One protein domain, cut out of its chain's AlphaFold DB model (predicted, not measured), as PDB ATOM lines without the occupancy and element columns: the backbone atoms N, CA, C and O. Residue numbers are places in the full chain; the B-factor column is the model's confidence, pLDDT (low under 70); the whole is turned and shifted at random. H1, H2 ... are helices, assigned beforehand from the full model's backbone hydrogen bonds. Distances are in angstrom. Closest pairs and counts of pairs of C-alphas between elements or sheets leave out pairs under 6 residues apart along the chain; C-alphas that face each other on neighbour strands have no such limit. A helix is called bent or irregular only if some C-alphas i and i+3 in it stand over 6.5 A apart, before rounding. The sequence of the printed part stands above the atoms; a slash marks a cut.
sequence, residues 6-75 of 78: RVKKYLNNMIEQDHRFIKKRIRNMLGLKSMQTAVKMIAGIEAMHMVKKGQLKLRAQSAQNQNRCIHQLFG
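This is residues 6 to 75 of the 78 residues of an uncharacterized protein of Bacillus sp. L_1B0_5 (UniProt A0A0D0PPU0). Three helices follow one another in a loose, flat zigzag with few contacts between them: H2 is in the middle, with H1 on one side of it and H3 on the other. The first part of H1, residues 6 to 17, sticks out at one end, and residues 59 to 64 stick out at the other, where the chain turns back into H3. The printed part has 70 residues, with three named helices in the order H1, H2, H3 and no named strand; the class is all helix. The whole is loose, with a radius of gyration of the C-alphas of 15.3 A, and the C-alphas span 42 by 38 by 18 A.

Find C-alpha 6 at (-5.225, 6.536, 16.302); from there H1, residues 6 to 27, runs 29.9 A to C-alpha 27. Near residue 21 you will find a kink of 37 degrees, yet H1 is neither bent nor irregular, but only just: C-alphas 18 and 21 are 6.2 A apart. Next look at C-alpha 35 at (17.206, -21.401, 22.368), where H2, residues 35 to 52, begins; it measures 25.7 A. H3, residues 63 to 74, measures 16.6 A and ends at C-alpha 74 at (1.965, -27.516, 25.519).

Start at Ile 22, the one residue with which H1 touches H2, where residues 42 to 46 alone take part. They only just touch, with 3 pairs of C-alphas within 8 A; the closest are those of Ile 22 and Ile 45, 6.8 A apart. H1 and H2 run opposite ways at a steep tilt of 67 degrees. Go on to Ala 47 and Leu 73, the closest C-alphas of H2 and H3, 6.4 A apart: these helices are close but not clearly touching. They run opposite ways at a steep tilt of 46 degrees. H1 and H3 are apart. In H2 and H3 every O i to N i+4 pair is within hydrogen-bond range; in H1 16 of 18 are.

Look for the two C-alphas farthest apart at Arg 6 and Ala 63, 45.8 A from each other. The C-alphas of Arg 6 and Gly 75, the first and last printed, are 36.7 A apart. The printed part has no cut, and both links, 7 residues from H1 to H2 and 10 from H2 to H3, are short. Residues 6 to 17 of H1 stand free, and so do residues 59 to 64. In the B-factor column the mean pLDDT of the printed part is 81.8; residues 57 to 61 are under 70.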
ATOM      1  N   ARG A   6      -4.673   6.854  14.978       80.31
ATOM      2  CA  ARG A   6      -5.225   6.536  16.302       80.31
ATOM      3  C   ARG A   6      -5.494   5.040  16.498       80.31
ATOM      4  O   ARG A   6      -5.183   4.508  17.560       80.31
ATOM      5  N   VAL A   7      -6.017   4.364  15.474       84.62
ATOM      6  CA  VAL A   7      -6.295   2.918  15.500       84.62
ATOM      7  C   VAL A   7      -4.985   2.137  15.529       84.62
ATOM      8  O   VAL A   7      -4.824   1.245  16.359       84.62
ATOM      9  N   LYS A   8      -4.001   2.536  14.708       87.06
ATOM     10  CA  LYS A   8      -2.655   1.937  14.729       87.06
ATOM     11  C   LYS A   8      -2.002   2.045  16.112       87.06
ATOM     12  O   LYS A   8      -1.477   1.059  16.613       87.06
ATOM     13  N   LYS A   9      -2.086   3.215  16.760       89.06
ATOM     14  CA  LYS A   9      -1.540   3.430  18.111       89.06
ATOM     15  C   LYS A   9      -2.226   2.558  19.166       89.06
ATOM     16  O   LYS A   9      -1.555   2.022  20.041       89.06
ATOM     17  N   TYR A  10      -3.545   2.401  19.083       90.44
ATOM     18  CA  TYR A  10      -4.295   1.550  20.008       90.44
ATOM     19  C   TYR A  10      -3.901   0.071  19.883       90.44
ATOM     20  O   TYR A  10      -3.618  -0.574  20.892       90.44
ATOM     21  N   LEU A  11      -3.809  -0.439  18.651       86.81
ATOM     22  CA  LEU A  11      -3.364  -1.808  18.381       86.81
ATOM     23  C   LEU A  11      -1.926  -2.038  18.865       86.81
ATOM     24  O   LEU A  11      -1.665  -3.031  19.540       86.81
ATOM     25  N   ASN A  12      -1.021  -1.087  18.613       87.88
ATOM     26  CA  ASN A  12       0.347  -1.160  19.127       87.88
ATOM     27  C   ASN A  12       0.381  -1.217  20.652       87.88
ATOM     28  O   ASN A  12       1.054  -2.078  21.208       87.88
ATOM     29  N   ASN A  13      -0.377  -0.357  21.335       89.81
ATOM     30  CA  ASN A  13      -0.435  -0.385  22.792       89.81
ATOM     31  C   ASN A  13      -0.924  -1.739  23.317       89.81
ATOM     32  O   ASN A  13      -0.391  -2.219  24.313       89.81
ATOM     33  N   MET A  14      -1.907  -2.364  22.663       85.94
ATOM     34  CA  MET A  14      -2.424  -3.677  23.061       85.94
ATOM     35  C   MET A  14      -1.368  -4.781  22.909       85.94
ATOM     36  O   MET A  14      -1.166  -5.566  23.834       85.94
ATOM     37  N   ILE A  15      -0.651  -4.795  21.784       85.12
ATOM     38  CA  ILE A  15       0.434  -5.754  21.521       85.12
ATOM     39  C   ILE A  15       1.595  -5.535  22.501       85.12
ATOM     40  O   ILE A  15       2.099  -6.474  23.117       85.12
ATOM     41  N   GLU A  16       2.011  -4.282  22.702       88.06
ATOM     42  CA  GLU A  16       3.082  -3.938  23.638       88.06
ATOM     43  C   GLU A  16       2.733  -4.297  25.085       88.06
ATOM     44  O   GLU A  16       3.608  -4.745  25.833       88.06
ATOM     45  N   GLN A  17       1.472  -4.114  25.488       85.56
ATOM     46  CA  GLN A  17       0.973  -4.508  26.805       85.56
ATOM     47  C   GLN A  17       1.073  -6.018  27.017       85.56
ATOM     48  O   GLN A  17       1.551  -6.444  28.069       85.56
ATOM     49  N   ASP A  18       0.673  -6.824  26.033       80.12
ATOM     50  CA  ASP A  18       0.709  -8.280  26.169       80.12
ATOM     51  C   ASP A  18       2.159  -8.794  26.259       80.12
ATOM     52  O   ASP A  18       2.514  -9.543  27.173       80.12
ATOM     53  N   HIS A  19       3.063  -8.240  25.441       84.44
ATOM     54  CA  HIS A  19       4.494  -8.555  25.504       84.44
ATOM     55  C   HIS A  19       5.190  -8.051  26.782       84.44
ATOM     56  O   HIS A  19       6.222  -8.598  27.188       84.44
ATOM     57  N   ARG A  20       4.669  -7.004  27.439       87.94
ATOM     58  CA  ARG A  20       5.281  -6.403  28.640       87.94
ATOM     59  C   ARG A  20       5.412  -7.413  29.778       87.94
ATOM     60  O   ARG A  20       6.400  -7.367  30.513       87.94
ATOM     61  N   PHE A  21       4.449  -8.322  29.924       82.94
ATOM     62  CA  PHE A  21       4.480  -9.341  30.973       82.94
ATOM     63  C   PHE A  21       5.650 -10.314  30.787       82.94
ATOM     64  O   PHE A  21       6.426 -10.538  31.722       82.94
ATOM     65  N   ILE A  22       5.823 -10.812  29.560       83.94
ATOM     66  CA  ILE A  22       6.910 -11.722  29.183       83.94
ATOM     67  C   ILE A  22       8.261 -11.017  29.364       83.94
ATOM     68  O   ILE A  22       9.139 -11.525  30.063       83.94
ATOM     69  N   LYS A  23       8.402  -9.789  28.845       85.69
ATOM     70  CA  LYS A  23       9.631  -8.987  28.985       85.69
ATOM     71  C   LYS A  23      10.002  -8.730  30.448       85.69
ATOM     72  O   LYS A  23      11.171  -8.839  30.802       85.69
ATOM     73  N   LYS A  24       9.026  -8.428  31.315       88.06
ATOM     74  CA  LYS A  24       9.269  -8.192  32.750       88.06
ATOM     75  C   LYS A  24       9.789  -9.446  33.460       88.06
ATOM     76  O   LYS A  24      10.680  -9.330  34.295       88.06
ATOM     77  N   ARG A  25       9.253 -10.628  33.135       84.81
ATOM     78  CA  ARG A  25       9.725 -11.911  33.684       84.81
ATOM     79  C   ARG A  25      11.139 -12.242  33.210       84.81
ATOM     80  O   ARG A  25      11.968 -12.587  34.043       84.81
ATOM     81  N   ILE A  26      11.414 -12.077  31.915       83.00
ATOM     82  CA  ILE A  26      12.730 -12.362  31.319       83.00
ATOM     83  C   ILE A  26      13.804 -11.397  31.837       83.00
ATOM     84  O   ILE A  26      14.915 -11.830  32.115       83.00
ATOM     85  N   ARG A  27      13.484 -10.108  32.031       84.88
ATOM     86  CA  ARG A  27      14.449  -9.103  32.522       84.88
ATOM     87  C   ARG A  27      15.059  -9.461  33.881       84.88
ATOM     88  O   ARG A  27      16.184  -9.072  34.161       84.88
ATOM     89  N   ASN A  28      14.315 -10.177  34.721       82.44
ATOM     90  CA  ASN A  28      14.780 -10.595  36.043       82.44
ATOM     91  C   ASN A  28      15.603 -11.899  36.009       82.44
ATOM     92  O   ASN A  28      16.002 -12.387  37.061       82.44
ATOM     93  N   MET A  29      15.827 -12.488  34.832       83.25
ATOM     94  CA  MET A  29      16.578 -13.732  34.660       83.25
ATOM     95  C   MET A  29      17.999 -13.435  34.174       83.25
ATOM     96  O   MET A  29      18.206 -12.536  33.365       83.25
ATOM     97  N   LEU A  30      18.975 -14.245  34.598       79.56
ATOM     98  CA  LEU A  30      20.396 -14.139  34.210       79.56
ATOM     99  C   LEU A  30      20.685 -14.594  32.759       79.56
ATOM    100  O   LEU A  30      21.810 -14.952  32.425       79.56
ATOM    101  N   GLY A  31      19.671 -14.590  31.890       75.94
ATOM    102  CA  GLY A  31      19.749 -15.087  30.519       75.94
ATOM    103  C   GLY A  31      19.433 -16.579  30.376       75.94
ATOM    104  O   GLY A  31      19.496 -17.366  31.323       75.94
ATOM    105  N   LEU A  32      19.050 -16.965  29.159       79.06
ATOM    106  CA  LEU A  32      18.718 -18.341  28.792       79.06
ATOM    107  C   LEU A  32      19.918 -18.943  28.078       79.06
ATOM    108  O   LEU A  32      20.368 -18.411  27.069       79.06
ATOM    109  N   LYS A  33      20.433 -20.058  28.601       81.56
ATOM    110  CA  LYS A  33      21.653 -20.696  28.082       81.56
ATOM    111  C   LYS A  33      21.466 -21.362  26.713       81.56
ATOM    112  O   LYS A  33      22.450 -21.689  26.064       81.56
ATOM    113  N   SER A  34      20.224 -21.588  26.274       86.94
ATOM    114  CA  SER A  34      19.929 -22.164  24.961       86.94
ATOM    115  C   SER A  34      18.588 -21.679  24.404       86.94
ATOM    116  O   SER A  34      17.665 -21.364  25.162       86.94
ATOM    117  N   MET A  35      18.461 -21.690  23.073       85.06
ATOM    118  CA  MET A  35      17.206 -21.401  22.368       85.06
ATOM    119  C   MET A  35      16.091 -22.374  22.765       85.06
ATOM    120  O   MET A  35      14.957 -21.963  22.992       85.06
ATOM    121  N   GLN A  36      16.410 -23.660  22.928       87.12
ATOM    122  CA  GLN A  36      15.433 -24.674  23.337       87.12
ATOM    123  C   GLN A  36      14.887 -24.400  24.746       87.12
ATOM    124  O   GLN A  36      13.684 -24.512  24.985       87.12
ATOM    125  N   THR A  37      15.761 -24.006  25.678       86.38
ATOM    126  CA  THR A  37      15.362 -23.579  27.025       86.38
ATOM    127  C   THR A  37      14.501 -22.320  26.958       86.38
ATOM    128  O   THR A  37      13.510 -22.222  27.678       86.38
ATOM    129  N   ALA A  38      14.839 -21.384  26.070       86.06
ATOM    130  CA  ALA A  38      14.080 -20.154  25.905       86.06
ATOM    131  C   ALA A  38      12.655 -20.395  25.403       86.06
ATOM    132  O   ALA A  38      11.714 -19.869  25.992       86.06
ATOM    133  N   VAL A  39      12.490 -21.244  24.387       87.31
ATOM    134  CA  VAL A  39      11.174 -21.603  23.837       87.31
ATOM    135  C   VAL A  39      10.292 -22.252  24.903       87.31
ATOM    136  O   VAL A  39       9.175 -21.795  25.137       87.31
ATOM    137  N   LYS A  40      10.808 -23.265  25.614       86.00
ATOM    138  CA  LYS A  40      10.059 -23.953  26.685       86.00
ATOM    139  C   LYS A  40       9.653 -22.997  27.807       86.00
ATOM    140  O   LYS A  40       8.550 -23.088  28.339       86.00
ATOM    141  N   MET A  41      10.535 -22.067  28.164       86.38
ATOM    142  CA  MET A  41      10.255 -21.098  29.214       86.38
ATOM    143  C   MET A  41       9.204 -20.066  28.795       86.38
ATOM    144  O   MET A  41       8.308 -19.779  29.585       86.38
ATOM    145  N   ILE A  42       9.290 -19.519  27.577       86.25
ATOM    146  CA  ILE A  42       8.283 -18.582  27.054       86.25
ATOM    147  C   ILE A  42       6.912 -19.264  27.026       86.25
ATOM    148  O   ILE A  42       5.970 -18.711  27.592       86.25
ATOM    149  N   ALA A  43       6.833 -20.500  26.520       86.06
ATOM    150  CA  ALA A  43       5.603 -21.292  26.525       86.06
ATOM    151  C   ALA A  43       5.035 -21.485  27.946       86.06
ATOM    152  O   ALA A  43       3.837 -21.336  28.168       86.06
ATOM    153  N   GLY A  44       5.887 -21.741  28.947       87.19
ATOM    154  CA  GLY A  44       5.469 -21.835  30.351       87.19
ATOM    155  C   GLY A  44       4.981 -20.507  30.958       87.19
ATOM    156  O   GLY A  44       4.063 -20.493  31.782       87.19
ATOM    157  N   ILE A  45       5.568 -19.375  30.560       86.06
ATOM    158  CA  ILE A  45       5.131 -18.041  31.002       86.06
ATOM    159  C   ILE A  45       3.770 -17.696  30.385       86.06
ATOM    160  O   ILE A  45       2.891 -17.200  31.095       86.06
ATOM    161  N   GLU A  46       3.579 -17.983  29.097       85.06
ATOM    162  CA  GLU A  46       2.305 -17.809  28.390       85.06
ATOM    163  C   GLU A  46       1.215 -18.711  28.974       85.06
ATOM    164  O   GLU A  46       0.121 -18.237  29.281       85.06
ATOM    165  N   ALA A  47       1.544 -19.976  29.238       85.69
ATOM    166  CA  ALA A  47       0.686 -20.938  29.917       85.69
ATOM    167  C   ALA A  47       0.123 -20.393  31.237       85.69
ATOM    168  O   ALA A  47      -1.094 -20.319  31.428       85.69
ATOM    169  N   MET A  48       1.006 -19.954  32.139       84.38
ATOM    170  CA  MET A  48       0.600 -19.357  33.416       84.38
ATOM    171  C   MET A  48      -0.240 -18.091  33.231       84.38
ATOM    172  O   MET A  48      -1.150 -17.832  34.022       84.38
ATOM    173  N   HIS A  49       0.051 -17.286  32.209       84.00
ATOM    174  CA  HIS A  49      -0.703 -16.066  31.927       84.00
ATOM    175  C   HIS A  49      -2.132 -16.367  31.460       84.00
ATOM    176  O   HIS A  49      -3.071 -15.733  31.941       84.00
ATOM    177  N   MET A  50      -2.319 -17.378  30.605       82.19
ATOM    178  CA  MET A  50      -3.642 -17.849  30.171       82.19
ATOM    179  C   MET A  50      -4.468 -18.404  31.338       82.19
ATOM    180  O   MET A  50      -5.657 -18.090  31.457       82.19
ATOM    181  N   VAL A  51      -3.832 -19.169  32.239       82.44
ATOM    182  CA  VAL A  51      -4.451 -19.651  33.488       82.44
ATOM    183  C   VAL A  51      -4.904 -18.464  34.341       82.44
ATOM    184  O   VAL A  51      -6.064 -18.397  34.743       82.44
ATOM    185  N   LYS A  52      -4.019 -17.484  34.569       83.50
ATOM    186  CA  LYS A  52      -4.310 -16.299  35.388       83.50
ATOM    187  C   LYS A  52      -5.431 -15.433  34.807       83.50
ATOM    188  O   LYS A  52      -6.205 -14.864  35.571       83.50
ATOM    189  N   LYS A  53      -5.529 -15.325  33.478       82.94
ATOM    190  CA  LYS A  53      -6.622 -14.612  32.791       82.94
ATOM    191  C   LYS A  53      -7.951 -15.386  32.807       82.94
ATOM    192  O   LYS A  53      -8.948 -14.847  32.337       82.94
ATOM    193  N   GLY A  54      -7.983 -16.633  33.288       79.19
ATOM    194  CA  GLY A  54      -9.182 -17.477  33.234       79.19
ATOM    195  C   GLY A  54      -9.586 -17.860  31.806       79.19
ATOM    196  O   GLY A  54     -10.738 -18.201  31.557       79.19
ATOM    197  N   GLN A  55      -8.652 -17.798  30.850       76.88
ATOM    198  CA  GLN A  55      -8.910 -18.164  29.452       76.88
ATOM    199  C   GLN A  55      -9.109 -19.673  29.280       76.88
ATOM    200  O   GLN A  55      -9.720 -20.123  28.310       76.88
ATOM    201  N   LEU A  56      -8.636 -20.459  30.248       71.88
ATOM    202  CA  LEU A  56      -8.893 -21.886  30.316       71.88
ATOM    203  C   LEU A  56     -10.333 -22.136  30.759       71.88
ATOM    204  O   LEU A  56     -10.652 -22.124  31.947       71.88
ATOM    205  N   LYS A  57     -11.208 -22.410  29.788       66.19
ATOM    206  CA  LYS A  57     -12.555 -22.936  30.034       66.19
ATOM    207  C   LYS A  57     -12.464 -24.393  30.498       66.19
ATOM    208  O   LYS A  57     -12.798 -25.312  29.756       66.19
ATOM    209  N   LEU A  58     -12.022 -24.605  31.735       64.19
ATOM    210  CA  LEU A  58     -12.108 -25.897  32.415       64.19
ATOM    211  C   LEU A  58     -13.577 -26.150  32.774       64.19
ATOM    212  O   LEU A  58     -14.037 -25.857  33.875       64.19
ATOM    213  N   ARG A  59     -14.359 -26.622  31.799       55.03
ATOM    214  CA  ARG A  59     -15.757 -26.999  32.017       55.03
ATOM    215  C   ARG A  59     -15.745 -28.294  32.839       55.03
ATOM    216  O   ARG A  59     -15.405 -29.338  32.305       55.03
ATOM    217  N   ALA A  60     -16.068 -28.192  34.128       60.59
ATOM    218  CA  ALA A  60     -15.924 -29.226  35.164       60.59
ATOM    219  C   ALA A  60     -14.464 -29.593  35.519       60.59
ATOM    220  O   ALA A  60     -13.633 -29.841  34.646       60.59
ATOM    221  N   GLN A  61     -14.172 -29.676  36.826       67.38
ATOM    222  CA  GLN A  61     -12.868 -30.041  37.416       67.38
ATOM    223  C   GLN A  61     -12.535 -31.541  37.261       67.38
ATOM    224  O   GLN A  61     -11.993 -32.168  38.164       67.38
ATOM    225  N   SER A  62     -12.881 -32.148  36.124       78.00
ATOM    226  CA  SER A  62     -12.480 -33.522  35.825       78.00
ATOM    227  C   SER A  62     -10.992 -33.562  35.473       78.00
ATOM    228  O   SER A  62     -10.519 -32.751  34.670       78.00
ATOM    229  N   ALA A  63     -10.275 -34.550  36.014       78.06
ATOM    230  CA  ALA A  63      -8.870 -34.808  35.696       78.06
ATOM    231  C   ALA A  63      -8.631 -34.967  34.180       78.06
ATOM    232  O   ALA A  63      -7.602 -34.546  33.657       78.06
ATOM    233  N   GLN A  64      -9.613 -35.492  33.436       79.44
ATOM    234  CA  GLN A  64      -9.522 -35.623  31.978       79.44
ATOM    235  C   GLN A  64      -9.547 -34.270  31.255       79.44
ATOM    236  O   GLN A  64      -8.805 -34.066  30.294       79.44
ATOM    237  N   ASN A  65     -10.353 -33.319  31.735       77.94
ATOM    238  CA  ASN A  65     -10.416 -31.975  31.156       77.94
ATOM    239  C   ASN A  65      -9.147 -31.179  31.471       77.94
ATOM    240  O   ASN A  65      -8.662 -30.436  30.621       77.94
ATOM    241  N   GLN A  66      -8.576 -31.385  32.660       78.06
ATOM    242  CA  GLN A  66      -7.278 -30.825  33.032       78.06
ATOM    243  C   GLN A  66      -6.159 -31.374  32.138       78.06
ATOM    244  O   GLN A  66      -5.421 -30.580  31.556       78.06
ATOM    245  N   ASN A  67      -6.090 -32.696  31.937       81.12
ATOM    246  CA  ASN A  67      -5.117 -33.312  31.028       81.12
ATOM    247  C   ASN A  67      -5.267 -32.779  29.603       81.12
ATOM    248  O   ASN A  67      -4.292 -32.320  29.012       81.12
ATOM    249  N   ARG A  68      -6.491 -32.734  29.066       79.31
ATOM    250  CA  ARG A  68      -6.753 -32.182  27.730       79.31
ATOM    251  C   ARG A  68      -6.292 -30.728  27.601       79.31
ATOM    252  O   ARG A  68      -5.696 -30.377  26.588       79.31
ATOM    253  N   CYS A  69      -6.519 -29.894  28.616       77.50
ATOM    254  CA  CYS A  69      -6.018 -28.520  28.621       77.50
ATOM    255  C   CYS A  69      -4.488 -28.451  28.638       77.50
ATOM    256  O   CYS A  69      -3.934 -27.616  27.932       77.50
ATOM    257  N   ILE A  70      -3.805 -29.323  29.384       80.56
ATOM    258  CA  ILE A  70      -2.335 -29.401  29.406       80.56
ATOM    259  C   ILE A  70      -1.803 -29.813  28.027       80.56
ATOM    260  O   ILE A  70      -0.915 -29.146  27.496       80.56
ATOM    261  N   HIS A  71      -2.387 -30.841  27.406       82.50
ATOM    262  CA  HIS A  71      -2.026 -31.253  26.047       82.50
ATOM    263  C   HIS A  71      -2.182 -30.104  25.045       82.50
ATOM    264  O   HIS A  71      -1.290 -29.855  24.238       82.50
ATOM    265  N   GLN A  72      -3.279 -29.353  25.148       80.00
ATOM    266  CA  GLN A  72      -3.573 -28.226  24.267       80.00
ATOM    267  C   GLN A  72      -2.650 -27.018  24.506       80.00
ATOM    268  O   GLN A  72      -2.290 -26.332  23.555       80.00
ATOM    269  N   LEU A  73      -2.241 -26.774  25.755       77.25
ATOM    270  CA  LEU A  73      -1.332 -25.685  26.124       77.25
ATOM    271  C   LEU A  73       0.101 -25.915  25.646       77.25
ATOM    272  O   LEU A  73       0.781 -24.975  25.250       77.25
ATOM    273  N   PHE A  74       0.569 -27.157  25.760       79.81
ATOM    274  CA  PHE A  74       1.965 -27.516  25.519       79.81
ATOM    275  C   PHE A  74       2.174 -28.247  24.189       79.81
ATOM    276  O   PHE A  74       3.297 -28.646  23.891       79.81
ATOM    277  N   GLY A  75       1.114 -28.422  23.390       77.50
ATOM    278  CA  GLY A  75       1.174 -29.113  22.100       77.50
ATOM    279  C   GLY A  75       1.616 -30.572  22.223       77.50
ATOM    280  O   GLY A  75       2.268 -31.093  21.324       77.50
TER     281      GLY A  75